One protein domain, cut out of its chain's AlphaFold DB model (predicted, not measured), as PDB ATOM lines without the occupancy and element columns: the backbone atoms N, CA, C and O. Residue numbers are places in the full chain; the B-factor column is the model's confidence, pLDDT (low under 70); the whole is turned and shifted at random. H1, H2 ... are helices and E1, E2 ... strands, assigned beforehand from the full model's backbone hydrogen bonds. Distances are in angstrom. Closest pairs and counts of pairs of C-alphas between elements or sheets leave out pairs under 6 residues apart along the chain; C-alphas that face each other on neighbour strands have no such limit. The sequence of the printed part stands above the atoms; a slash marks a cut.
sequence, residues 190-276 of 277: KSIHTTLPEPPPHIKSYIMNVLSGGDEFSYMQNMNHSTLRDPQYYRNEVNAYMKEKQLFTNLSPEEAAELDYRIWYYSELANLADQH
ATOM      1  N   LYS A 190     -25.434 -21.115  19.310       86.00
ATOM      2  CA  LYS A 190     -24.366 -22.120  19.280       86.00
ATOM      3  C   LYS A 190     -24.682 -23.235  20.266       86.00
ATOM      4  O   LYS A 190     -24.969 -22.961  21.426       86.00
ATOM      5  N   SER A 191     -24.583 -24.485  19.829       90.19
ATOM      6  CA  SER A 191     -24.624 -25.635  20.736       90.19
ATOM      7  C   SER A 191     -23.291 -25.774  21.457       90.19
ATOM      8  O   SER A 191     -22.239 -25.805  20.818       90.19
ATOM      9  N   ILE A 192     -23.340 -25.888  22.777       87.50
ATOM     10  CA  ILE A 192     -22.174 -26.087  23.638       87.50
ATOM     11  C   ILE A 192     -22.531 -27.063  24.762       87.50
ATOM     12  O   ILE A 192     -23.670 -27.496  24.871       87.50
ATOM     13  N   HIS A 193     -21.580 -27.424  25.614       89.75
ATOM     14  CA  HIS A 193     -21.898 -28.069  26.883       89.75
ATOM     15  C   HIS A 193     -21.004 -27.466  27.954       89.75
ATOM     16  O   HIS A 193     -19.788 -27.650  27.915       89.75
ATOM     17  N   THR A 194     -21.599 -26.694  28.855       89.44
ATOM     18  CA  THR A 194     -20.867 -25.994  29.911       89.44
ATOM     19  C   THR A 194     -21.682 -25.932  31.193       89.44
ATOM     20  O   THR A 194     -22.894 -26.160  31.188       89.44
ATOM     21  N   THR A 195     -21.006 -25.580  32.275       92.75
ATOM     22  CA  THR A 195     -21.597 -25.307  33.580       92.75
ATOM     23  C   THR A 195     -21.189 -23.898  33.988       92.75
ATOM     24  O   THR A 195     -20.026 -23.520  33.827       92.75
ATOM     25  N   LEU A 196     -22.136 -23.116  34.503       93.38
ATOM     26  CA  LEU A 196     -21.849 -21.805  35.075       93.38
ATOM     27  C   LEU A 196     -20.873 -21.927  36.258       93.38
ATOM     28  O   LEU A 196     -20.869 -22.950  36.951       93.38
ATOM     29  N   PRO A 197     -20.049 -20.897  36.516       96.00
ATOM     30  CA  PRO A 197     -19.204 -20.878  37.702       96.00
ATOM     31  C   PRO A 197     -20.050 -20.907  38.980       96.00
ATOM     32  O   PRO A 197     -21.229 -20.558  38.978       96.00
ATOM     33  N   GLU A 198     -19.435 -21.303  40.092       96.31
ATOM     34  CA  GLU A 198     -20.118 -21.332  41.387       96.31
ATOM     35  C   GLU A 198     -20.621 -19.921  41.777       96.31
ATOM     36  O   GLU A 198     -19.819 -18.981  41.820       96.31
ATOM     37  N   PRO A 199     -21.922 -19.749  42.082       97.38
ATOM     38  CA  PRO A 199     -22.491 -18.447  42.398       97.38
ATOM     39  C   PRO A 199     -22.073 -17.948  43.789       97.38
ATOM     40  O   PRO A 199     -21.791 -18.741  44.695       97.38
ATOM     41  N   PRO A 200     -22.139 -16.626  44.031       98.00
ATOM     42  CA  PRO A 200     -22.063 -16.071  45.377       98.00
ATOM     43  C   PRO A 200     -23.076 -16.730  46.338       98.00
ATOM     44  O   PRO A 200     -24.186 -17.057  45.917       98.00
ATOM     45  N   PRO A 201     -22.776 -16.859  47.650       97.69
ATOM     46  CA  PRO A 201     -23.599 -17.649  48.576       97.69
ATOM     47  C   PRO A 201     -25.088 -17.277  48.629       97.69
ATOM     48  O   PRO A 201     -25.940 -18.154  48.754       97.69
ATOM     49  N   HIS A 202     -25.418 -15.987  48.523       96.50
ATOM     50  CA  HIS A 202     -26.809 -15.524  48.536       96.50
ATOM     51  C   HIS A 202     -27.565 -15.922  47.257       96.50
ATOM     52  O   HIS A 202     -28.710 -16.360  47.346       96.50
ATOM     53  N   ILE A 203     -26.909 -15.870  46.092       97.44
ATOM     54  CA  ILE A 203     -27.468 -16.341  44.817       97.44
ATOM     55  C   ILE A 203     -27.580 -17.866  44.822       97.44
ATOM     56  O   ILE A 203     -28.625 -18.398  44.458       97.44
ATOM     57  N   LYS A 204     -26.561 -18.580  45.322       97.00
ATOM     58  CA  LYS A 204     -26.629 -20.038  45.500       97.00
ATOM     59  C   LYS A 204     -27.847 -20.444  46.325       97.00
ATOM     60  O   LYS A 204     -28.580 -21.349  45.940       97.00
ATOM     61  N   SER A 205     -28.063 -19.762  47.451       95.69
ATOM     62  CA  SER A 205     -29.212 -19.999  48.327       95.69
ATOM     63  C   SER A 205     -30.535 -19.774  47.596       95.69
ATOM     64  O   SER A 205     -31.450 -20.582  47.741       95.69
ATOM     65  N   TYR A 206     -30.630 -18.726  46.774       93.69
ATOM     66  CA  TYR A 206     -31.816 -18.466  45.960       93.69
ATOM     67  C   TYR A 206     -32.065 -19.586  44.937       93.69
ATOM     68  O   TYR A 206     -33.154 -20.156  44.910       93.69
ATOM     69  N   ILE A 207     -31.055 -19.979  44.155       90.69
ATOM     70  CA  ILE A 207     -31.198 -21.049  43.151       90.69
ATOM     71  C   ILE A 207     -31.577 -22.372  43.825       90.69
ATOM     72  O   ILE A 207     -32.513 -23.043  43.391       90.69
ATOM     73  N   MET A 208     -30.879 -22.741  44.901       92.38
ATOM     74  CA  MET A 208     -31.119 -23.997  45.607       92.38
ATOM     75  C   MET A 208     -32.514 -24.023  46.238       92.38
ATOM     76  O   MET A 208     -33.291 -24.933  45.983       92.38
ATOM     77  N   ASN A 209     -32.863 -23.016  47.037       91.56
ATOM     78  CA  ASN A 209     -34.063 -23.081  47.871       91.56
ATOM     79  C   ASN A 209     -35.329 -22.608  47.148       91.56
ATOM     80  O   ASN A 209     -36.403 -23.141  47.409       91.56
ATOM     81  N   VAL A 210     -35.218 -21.620  46.253       88.94
ATOM     82  CA  VAL A 210     -36.376 -21.019  45.570       88.94
ATOM     83  C   VAL A 210     -36.616 -21.670  44.214       88.94
ATOM     84  O   VAL A 210     -37.737 -22.085  43.939       88.94
ATOM     85  N   LEU A 211     -35.583 -21.793  43.376       85.38
ATOM     86  CA  LEU A 211     -35.750 -22.344  42.022       85.38
ATOM     87  C   LEU A 211     -35.746 -23.875  42.002       85.38
ATOM     88  O   LEU A 211     -36.437 -24.482  41.187       85.38
ATOM     89  N   SER A 212     -34.976 -24.493  42.899       86.50
ATOM     90  CA  SER A 212     -34.750 -25.945  42.912       86.50
ATOM     91  C   SER A 212     -35.468 -26.662  44.057       86.50
ATOM     92  O   SER A 212     -35.383 -27.879  44.156       86.50
ATOM     93  N   GLY A 213     -36.168 -25.942  44.942       89.25
ATOM     94  CA  GLY A 213     -36.903 -26.541  46.066       89.25
ATOM     95  C   GLY A 213     -36.029 -27.318  47.064       89.25
ATOM     96  O   GLY A 213     -36.529 -28.201  47.756       89.25
ATOM     97  N   GLY A 214     -34.731 -27.012  47.125       88.50
ATOM     98  CA  GLY A 214     -33.731 -27.713  47.931       88.50
ATOM     99  C   GLY A 214     -33.130 -28.959  47.270       88.50
ATOM    100  O   GLY A 214     -32.356 -29.655  47.922       88.50
ATOM    101  N   ASP A 215     -33.475 -29.253  46.014       93.50
ATOM    102  CA  ASP A 215     -32.979 -30.424  45.289       93.50
ATOM    103  C   ASP A 215     -31.672 -30.136  44.527       93.50
ATOM    104  O   ASP A 215     -31.595 -29.243  43.678       93.50
ATOM    105  N   GLU A 216     -30.632 -30.930  44.807       92.88
ATOM    106  CA  GLU A 216     -29.316 -30.779  44.173       92.88
ATOM    107  C   GLU A 216     -29.341 -31.101  42.677       92.88
ATOM    108  O   GLU A 216     -28.610 -30.481  41.902       92.88
ATOM    109  N   PHE A 217     -30.180 -32.047  42.243       91.94
ATOM    110  CA  PHE A 217     -30.274 -32.389  40.828       91.94
ATOM    111  C   PHE A 217     -30.870 -31.221  40.029       91.94
ATOM    112  O   PHE A 217     -30.283 -30.805  39.028       91.94
ATOM    113  N   SER A 218     -31.967 -30.629  40.501       90.38
ATOM    114  CA  SER A 218     -32.560 -29.411  39.948       90.38
ATOM    115  C   SER A 218     -31.602 -28.220  40.001       90.38
ATOM    116  O   SER A 218     -31.527 -27.472  39.024       90.38
ATOM    117  N   TYR A 219     -30.811 -28.064  41.068       89.50
ATOM    118  CA  TYR A 219     -29.755 -27.048  41.112       89.50
ATOM    119  C   TYR A 219     -28.761 -27.244  39.962       89.50
ATOM    120  O   TYR A 219     -28.512 -26.315  39.197       89.50
ATOM    121  N   MET A 220     -28.261 -28.466  39.764       90.81
ATOM    122  CA  MET A 220     -27.336 -28.763  38.666       90.81
ATOM    123  C   MET A 220     -27.961 -28.539  37.284       90.81
ATOM    124  O   MET A 220     -27.261 -28.095  36.376       90.81
ATOM    125  N   GLN A 221     -29.261 -28.796  37.101       88.38
ATOM    126  CA  GLN A 221     -29.956 -28.473  35.846       88.38
ATOM    127  C   GLN A 221     -29.996 -26.962  35.577       88.38
ATOM    128  O   GLN A 221     -29.813 -26.556  34.435       88.38
ATOM    129  N   ASN A 222     -30.170 -26.128  36.608       84.94
ATOM    130  CA  ASN A 222     -30.131 -24.666  36.469       84.94
ATOM    131  C   ASN A 222     -28.724 -24.122  36.165       84.94
ATOM    132  O   ASN A 222     -28.598 -23.031  35.619       84.94
ATOM    133  N   MET A 223     -27.675 -24.863  36.532       92.12
ATOM    134  CA  MET A 223     -26.278 -24.462  36.334       92.12
ATOM    135  C   MET A 223     -25.695 -24.925  34.991       92.12
ATOM    136  O   MET A 223     -24.684 -24.383  34.544       92.12
ATOM    137  N   ASN A 224     -26.281 -25.946  34.361       89.25
ATOM    138  CA  ASN A 224     -25.774 -26.549  33.129       89.25
ATOM    139  C   ASN A 224     -26.451 -25.959  31.885       89.25
ATOM    140  O   ASN A 224     -27.673 -25.856  31.819       89.25
ATOM    141  N   HIS A 225     -25.662 -25.677  30.845       86.06
ATOM    142  CA  HIS A 225     -26.151 -25.129  29.580       86.06
ATOM    143  C   HIS A 225     -25.680 -25.938  28.377       86.06
ATOM    144  O   HIS A 225     -24.515 -26.324  28.261       86.06
ATOM    145  N   SER A 226     -26.612 -26.159  27.452       87.25
ATOM    146  CA  SER A 226     -26.394 -26.866  26.187       87.25
ATOM    147  C   SER A 226     -26.308 -25.929  24.973       87.25
ATOM    148  O   SER A 226     -26.033 -26.362  23.853       87.25
ATOM    149  N   THR A 227     -26.570 -24.634  25.169       86.00
ATOM    150  CA  THR A 227     -26.568 -23.633  24.099       86.00
ATOM    151  C   THR A 227     -26.129 -22.263  24.608       86.00
ATOM    152  O   THR A 227     -26.308 -21.962  25.786       86.00
ATOM    153  N   LEU A 228     -25.575 -21.439  23.715       88.75
ATOM    154  CA  LEU A 228     -25.269 -20.027  23.946       88.75
ATOM    155  C   LEU A 228     -25.756 -19.161  22.786       88.75
ATOM    156  O   LEU A 228     -25.538 -19.474  21.611       88.75
ATOM    157  N   ARG A 229     -26.369 -18.034  23.129       87.56
ATOM    158  CA  ARG A 229     -26.671 -16.930  22.215       87.56
ATOM    159  C   ARG A 229     -25.476 -15.984  22.112       87.56
ATOM    160  O   ARG A 229     -24.484 -16.146  22.820       87.56
ATOM    161  N   ASP A 230     -25.583 -15.025  21.202       89.12
ATOM    162  CA  ASP A 230     -24.637 -13.921  21.076       89.12
ATOM    163  C   ASP A 230     -24.426 -13.206  22.431       89.12
ATOM    164  O   ASP A 230     -25.407 -12.973  23.144       89.12
ATOM    165  N   PRO A 231     -23.188 -12.834  22.806       95.12
ATOM    166  CA  PRO A 231     -22.920 -12.156  24.074       95.12
ATOM    167  C   PRO A 231     -23.753 -10.887  24.277       95.12
ATOM    168  O   PRO A 231     -24.139 -10.571  25.403       95.12
ATOM    169  N   GLN A 232     -24.055 -10.157  23.200       94.12
ATOM    170  CA  GLN A 232     -24.828  -8.925  23.275       94.12
ATOM    171  C   GLN A 232     -26.282  -9.173  23.694       94.12
ATOM    172  O   GLN A 232     -26.830  -8.341  24.412       94.12
ATOM    173  N   TYR A 233     -26.871 -10.325  23.353       91.06
ATOM    174  CA  TYR A 233     -28.189 -10.717  23.866       91.06
ATOM    175  C   TYR A 233     -28.190 -10.737  25.399       91.06
ATOM    176  O   TYR A 233     -29.022 -10.108  26.043       91.06
ATOM    177  N   TYR A 234     -27.195 -11.385  26.002       94.00
ATOM    178  CA  TYR A 234     -27.098 -11.476  27.456       94.00
ATOM    179  C   TYR A 234     -26.800 -10.127  28.117       94.00
ATOM    180  O   TYR A 234     -27.317  -9.835  29.192       94.00
ATOM    181  N   ARG A 235     -26.004  -9.266  27.472       97.25
ATOM    182  CA  ARG A 235     -25.763  -7.901  27.968       97.25
ATOM    183  C   ARG A 235     -27.030  -7.046  27.947       97.25
ATOM    184  O   ARG A 235     -27.211  -6.242  28.859       97.25
ATOM    185  N   ASN A 236     -27.895  -7.228  26.951       90.56
ATOM    186  CA  ASN A 236     -29.199  -6.570  26.889       90.56
ATOM    187  C   ASN A 236     -30.094  -7.005  28.066       90.56
ATOM    188  O   ASN A 236     -30.620  -6.151  28.776       90.56
ATOM    189  N   GLU A 237     -30.175  -8.310  28.352       95.44
ATOM    190  CA  GLU A 237     -30.888  -8.846  29.529       95.44
ATOM    191  C   GLU A 237     -30.336  -8.259  30.841       95.44
ATOM    192  O   GLU A 237     -31.088  -7.776  31.691       95.44
ATOM    193  N   VAL A 238     -29.004  -8.219  31.004       97.00
ATOM    194  CA  VAL A 238     -28.361  -7.590  32.174       97.00
ATOM    195  C   VAL A 238     -28.755  -6.116  32.299       97.00
ATOM    196  O   VAL A 238     -29.056  -5.669  33.408       97.00
ATOM    197  N   ASN A 239     -28.775  -5.360  31.195       97.44
ATOM    198  CA  ASN A 239     -29.192  -3.956  31.204       97.44
ATOM    199  C   ASN A 239     -30.646  -3.805  31.672       97.44
ATOM    200  O   ASN A 239     -30.916  -3.006  32.571       97.44
ATOM    201  N   ALA A 240     -31.563  -4.612  31.134       92.81
ATOM    202  CA  ALA A 240     -32.976  -4.582  31.501       92.81
ATOM    203  C   ALA A 240     -33.200  -4.906  32.992       92.81
ATOM    204  O   ALA A 240     -33.855  -4.136  33.702       92.81
ATOM    205  N   TYR A 241     -32.567  -5.955  33.528       96.44
ATOM    206  CA  TYR A 241     -32.673  -6.282  34.958       96.44
ATOM    207  C   TYR A 241     -31.996  -5.256  35.875       96.44
ATOM    208  O   TYR A 241     -32.500  -4.960  36.964       96.44
ATOM    209  N   MET A 242     -30.870  -4.673  35.456       97.38
ATOM    210  CA  MET A 242     -30.243  -3.570  36.191       97.38
ATOM    211  C   MET A 242     -31.157  -2.342  36.230       97.38
ATOM    212  O   MET A 242     -31.267  -1.702  37.278       97.38
ATOM    213  N   LYS A 243     -31.851  -2.038  35.127       95.88
ATOM    214  CA  LYS A 243     -32.824  -0.945  35.049       95.88
ATOM    215  C   LYS A 243     -34.006  -1.179  35.983       95.88
ATOM    216  O   LYS A 243     -34.366  -0.278  36.741       95.88
ATOM    217  N   GLU A 244     -34.555  -2.394  36.007       94.12
ATOM    218  CA  GLU A 244     -35.576  -2.774  36.987       94.12
ATOM    219  C   GLU A 244     -35.095  -2.535  38.421       94.12
ATOM    220  O   GLU A 244     -35.770  -1.869  39.205       94.12
ATOM    221  N   LYS A 245     -33.903  -3.031  38.764       95.06
ATOM    222  CA  LYS A 245     -33.355  -2.900  40.118       95.06
ATOM    223  C   LYS A 245     -33.140  -1.443  40.535       95.06
ATOM    224  O   LYS A 245     -33.267  -1.115  41.711       95.06
ATOM    225  N   GLN A 246     -32.804  -0.570  39.586       96.38
ATOM    226  CA  GLN A 246     -32.632   0.862  39.832       96.38
ATOM    227  C   GLN A 246     -33.965   1.593  40.031       96.38
ATOM    228  O   GLN A 246     -34.055   2.468  40.889       96.38
ATOM    229  N   LEU A 247     -34.984   1.258  39.235       95.25
ATOM    230  CA  LEU A 247     -36.275   1.951  39.251       95.25
ATOM    231  C   LEU A 247     -37.171   1.493  40.407       95.25
ATOM    232  O   LEU A 247     -37.836   2.308  41.046       95.25
ATOM    233  N   PHE A 248     -37.180   0.198  40.712       92.62
ATOM    234  CA  PHE A 248     -38.034  -0.371  41.747       92.62
ATOM    235  C   PHE A 248     -37.267  -0.450  43.069       92.62
ATOM    236  O   PHE A 248     -36.603  -1.434  43.365       92.62
ATOM    237  N   THR A 249     -37.361   0.592  43.898       89.06
ATOM    238  CA  THR A 249     -36.591   0.671  45.158       89.06
ATOM    239  C   THR A 249     -37.240  -0.049  46.343       89.06
ATOM    240  O   THR A 249     -36.577  -0.298  47.345       89.06
ATOM    241  N   ASN A 250     -38.529  -0.387  46.248       88.06
ATOM    242  CA  ASN A 250     -39.311  -1.020  47.319       88.06
ATOM    243  C   ASN A 250     -39.555  -2.512  47.036       88.06
ATOM    244  O   ASN A 250     -40.682  -2.991  47.146       88.06
ATOM    245  N   LEU A 251     -38.511  -3.227  46.613       87.81
ATOM    246  CA  LEU A 251     -38.582  -4.660  46.314       87.81
ATOM    247  C   LEU A 251     -38.679  -5.478  47.602       87.81
ATOM    248  O   LEU A 251     -38.014  -5.172  48.597       87.81
ATOM    249  N   SER A 252     -39.462  -6.556  47.569       89.25
ATOM    250  CA  SER A 252     -39.374  -7.569  48.622       89.25
ATOM    251  C   SER A 252     -37.986  -8.237  48.609       89.25
ATOM    252  O   SER A 252     -37.309  -8.236  47.575       89.25
ATOM    253  N   PRO A 253     -37.540  -8.860  49.717       89.94
ATOM    254  CA  PRO A 253     -36.281  -9.610  49.729       89.94
ATOM    255  C   PRO A 253     -36.208 -10.689  48.641       89.94
ATOM    256  O   PRO A 253     -35.151 -10.917  48.059       89.94
ATOM    257  N   GLU A 254     -37.338 -11.328  48.340       88.62
ATOM    258  CA  GLU A 254     -37.449 -12.355  47.301       88.62
ATOM    259  C   GLU A 254     -37.310 -11.755  45.898       88.62
ATOM    260  O   GLU A 254     -36.634 -12.328  45.049       88.62
ATOM    261  N   GLU A 255     -37.917 -10.591  45.654       88.25
ATOM    262  CA  GLU A 255     -37.811  -9.872  44.382       88.25
ATOM    263  C   GLU A 255     -36.400  -9.325  44.145       88.25
ATOM    264  O   GLU A 255     -35.893  -9.384  43.026       88.25
ATOM    265  N   ALA A 256     -35.749  -8.821  45.196       92.62
ATOM    266  CA  ALA A 256     -34.361  -8.382  45.128       92.62
ATOM    267  C   ALA A 256     -33.417  -9.558  44.828       92.62
ATOM    268  O   ALA A 256     -32.558  -9.440  43.957       92.62
ATOM    269  N   ALA A 257     -33.618 -10.704  45.488       91.50
ATOM    270  CA  ALA A 257     -32.837 -11.914  45.239       91.50
ATOM    271  C   ALA A 257     -33.044 -12.470  43.818       91.50
ATOM    272  O   ALA A 257     -32.086 -12.927  43.197       91.50
ATOM    273  N   GLU A 258     -34.268 -12.394  43.285       91.75
ATOM    274  CA  GLU A 258     -34.573 -12.747  41.894       91.75
ATOM    275  C   GLU A 258     -33.780 -11.879  40.909       91.75
ATOM    276  O   GLU A 258     -33.141 -12.412  40.003       91.75
ATOM    277  N   LEU A 259     -33.771 -10.555  41.105       93.25
ATOM    278  CA  LEU A 259     -33.003  -9.635  40.263       93.25
ATOM    279  C   LEU A 259     -31.493  -9.868  40.373       93.25
ATOM    280  O   LEU A 259     -30.809  -9.887  39.352       93.25
ATOM    281  N   ASP A 260     -30.973 -10.090  41.582       96.56
ATOM    282  CA  ASP A 260     -29.556 -10.410  41.802       96.56
ATOM    283  C   ASP A 260     -29.144 -11.683  41.066       96.56
ATOM    284  O   ASP A 260     -28.116 -11.703  40.383       96.56
ATOM    285  N   TYR A 261     -29.972 -12.726  41.159       96.25
ATOM    286  CA  TYR A 261     -29.775 -13.960  40.414       96.25
ATOM    287  C   TYR A 261     -29.787 -13.712  38.903       96.25
ATOM    288  O   TYR A 261     -28.864 -14.157  38.229       96.25
ATOM    289  N   ARG A 262     -30.783 -12.995  38.367       93.81
ATOM    290  CA  ARG A 262     -30.906 -12.735  36.923       93.81
ATOM    291  C   ARG A 262     -29.710 -11.962  36.378       93.81
ATOM    292  O   ARG A 262     -29.127 -12.370  35.376       93.81
ATOM    293  N   ILE A 263     -29.302 -10.897  37.069       97.81
ATOM    294  CA  ILE A 263     -28.139 -10.085  36.692       97.81
ATOM    295  C   ILE A 263     -26.875 -10.946  36.673       97.81
ATOM    296  O   ILE A 263     -26.134 -10.910  35.691       97.81
ATOM    297  N   TRP A 264     -26.631 -11.738  37.721       98.19
ATOM    298  CA  TRP A 264     -25.479 -12.640  37.770       98.19
ATOM    299  C   TRP A 264     -25.534 -13.698  36.661       98.19
ATOM    300  O   TRP A 264     -24.576 -13.840  35.908       98.19
ATOM    301  N   TYR A 265     -26.666 -14.383  36.512       96.06
ATOM    302  CA  TYR A 265     -26.861 -15.467  35.551       96.06
ATOM    303  C   TYR A 265     -26.573 -15.014  34.116       96.06
ATOM    304  O   TYR A 265     -25.759 -15.626  33.424       96.06
ATOM    305  N   TYR A 266     -27.172 -13.901  33.681       95.94
ATOM    306  CA  TYR A 266     -26.924 -13.377  32.338       95.94
ATOM    307  C   TYR A 266     -25.526 -12.763  32.191       95.94
ATOM    308  O   TYR A 266     -24.944 -12.854  31.114       95.94
ATOM    309  N   SER A 267     -24.930 -12.222  33.259       98.12
ATOM    310  CA  SER A 267     -23.529 -11.773  33.219       98.12
ATOM    311  C   SER A 267     -22.570 -12.940  32.973       98.12
ATOM    312  O   SER A 267     -21.673 -12.835  32.137       98.12
ATOM    313  N   GLU A 268     -22.772 -14.074  33.646       97.06
ATOM    314  CA  GLU A 268     -21.930 -15.256  33.449       97.06
ATOM    315  C   GLU A 268     -22.155 -15.912  32.081       97.06
ATOM    316  O   GLU A 268     -21.195 -16.348  31.443       97.06
ATOM    317  N   LEU A 269     -23.390 -15.916  31.568       93.12
ATOM    318  CA  LEU A 269     -23.655 -16.348  30.193       93.12
ATOM    319  C   LEU A 269     -23.003 -15.429  29.156       93.12
ATOM    320  O   LEU A 269     -22.469 -15.934  28.170       93.12
ATOM    321  N   ALA A 270     -22.983 -14.111  29.381       96.19
ATOM    322  CA  ALA A 270     -22.256 -13.175  28.526       96.19
ATOM    323  C   ALA A 270     -20.749 -13.480  28.522       96.19
ATOM    324  O   ALA A 270     -20.158 -13.618  27.453       96.19
ATOM    325  N   ASN A 271     -20.152 -13.672  29.705       96.31
ATOM    326  CA  ASN A 271     -18.732 -14.009  29.855       96.31
ATOM    327  C   ASN A 271     -18.367 -15.332  29.166       96.31
ATOM    328  O   ASN A 271     -17.309 -15.441  28.547       96.31
ATOM    329  N   LEU A 272     -19.229 -16.349  29.273       94.12
ATOM    330  CA  LEU A 272     -19.047 -17.622  28.576       94.12
ATOM    331  C   LEU A 272     -19.205 -17.454  27.064       94.12
ATOM    332  O   LEU A 272     -18.392 -17.967  26.300       94.12
ATOM    333  N   ALA A 273     -20.224 -16.721  26.615       93.56
ATOM    334  CA  ALA A 273     -20.445 -16.459  25.199       93.56
ATOM    335  C   ALA A 273     -19.262 -15.720  24.565       93.56
ATOM    336  O   ALA A 273     -18.859 -16.096  23.468       93.56
ATOM    337  N   ASP A 274     -18.643 -14.764  25.264       94.81
ATOM    338  CA  ASP A 274     -17.445 -14.050  24.797       94.81
ATOM    339  C   ASP A 274     -16.242 -14.977  24.543       94.81
ATOM    340  O   ASP A 274     -15.362 -14.652  23.752       94.81
ATOM    341  N   GLN A 275     -16.188 -16.146  25.187       91.50
ATOM    342  CA  GLN A 275     -15.131 -17.140  24.961       91.50
ATOM    343  C   GLN A 275     -15.419 -18.047  23.756       91.50
ATOM    344  O   GLN A 275     -14.518 -18.728  23.259       91.50
ATOM    345  N   HIS A 276     -16.674 -18.091  23.303       84.19
ATOM    346  CA  HIS A 276     -17.155 -19.021  22.286       84.19
ATOM    347  C   HIS A 276     -17.602 -18.347  20.980       84.19
ATOM    348  O   HIS A 276     -17.757 -19.058  19.978       84.19
TER     349      HIS A 276
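This is residues 190 to 276 of the 277 residues of an uncharacterized protein of Proteiniphilum sp. X52 (UniProt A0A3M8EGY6). A long helical hairpin, H3 and H4 side by side, makes the longest axis of a flat domain, and a small ribbon of two antiparallel strands, E1 and E2, stands at one end of it, beside residues 269 to 276 of H4. The short helix H1 packs across H4, and H2 packs on H1, away from the hairpin. The printed part has 87 residues, with four named helices and two named strands in the order E1, H1, H2, E2, H3, H4; the class is mostly helix. It is compact, with a radius of gyration of the C-alphas of 13.4 A and spans of 39 by 31 by 15 A.

E1, residues 190 to 195, and E2, residues 224 to 228, are antiparallel neighbours at 155 degrees; N 192 and O 226, 2.9 A apart, are within hydrogen-bond range. H1, residues 201 to 211, touches H2, residues 216 to 223, about perpendicular, only just, at 71 degrees; their closest C-alphas are those of Met 208 and Tyr 219, 5.6 A. H3, residues 231 to 247, and H4, residues 253 to 276, form a helical hairpin and touch at a shallow tilt of 21 degrees, opposite ways, closest at the C-alphas of Pro 231 and Ala 270, 4.6 A. H4 touches H1 with residues 257 to 261 alone, about perpendicular at 76 degrees, closest at the C-alphas of Ile 203 and Tyr 261, 5.5 A. E1 and H4 are near each other; H2 is apart from H3 and H4. Every O i to N i+4 pair is within hydrogen-bond range in H1, H2 and H3, and 19 of 20 in H4.

E1 begins at C-alpha 190 (-24.366, -22.120, 19.280). H3 measures 24.7 A and H4 34.7 A, ending at C-alpha 276 (-17.155, -19.021, 22.286).

The C-alphas farthest apart, of Ser 191 and Asn 250, are 39.1 A apart. The printed part has no cut, and its five links are tight. Mean pLDDT of the printed part is 92.5; no printed residue is under 70.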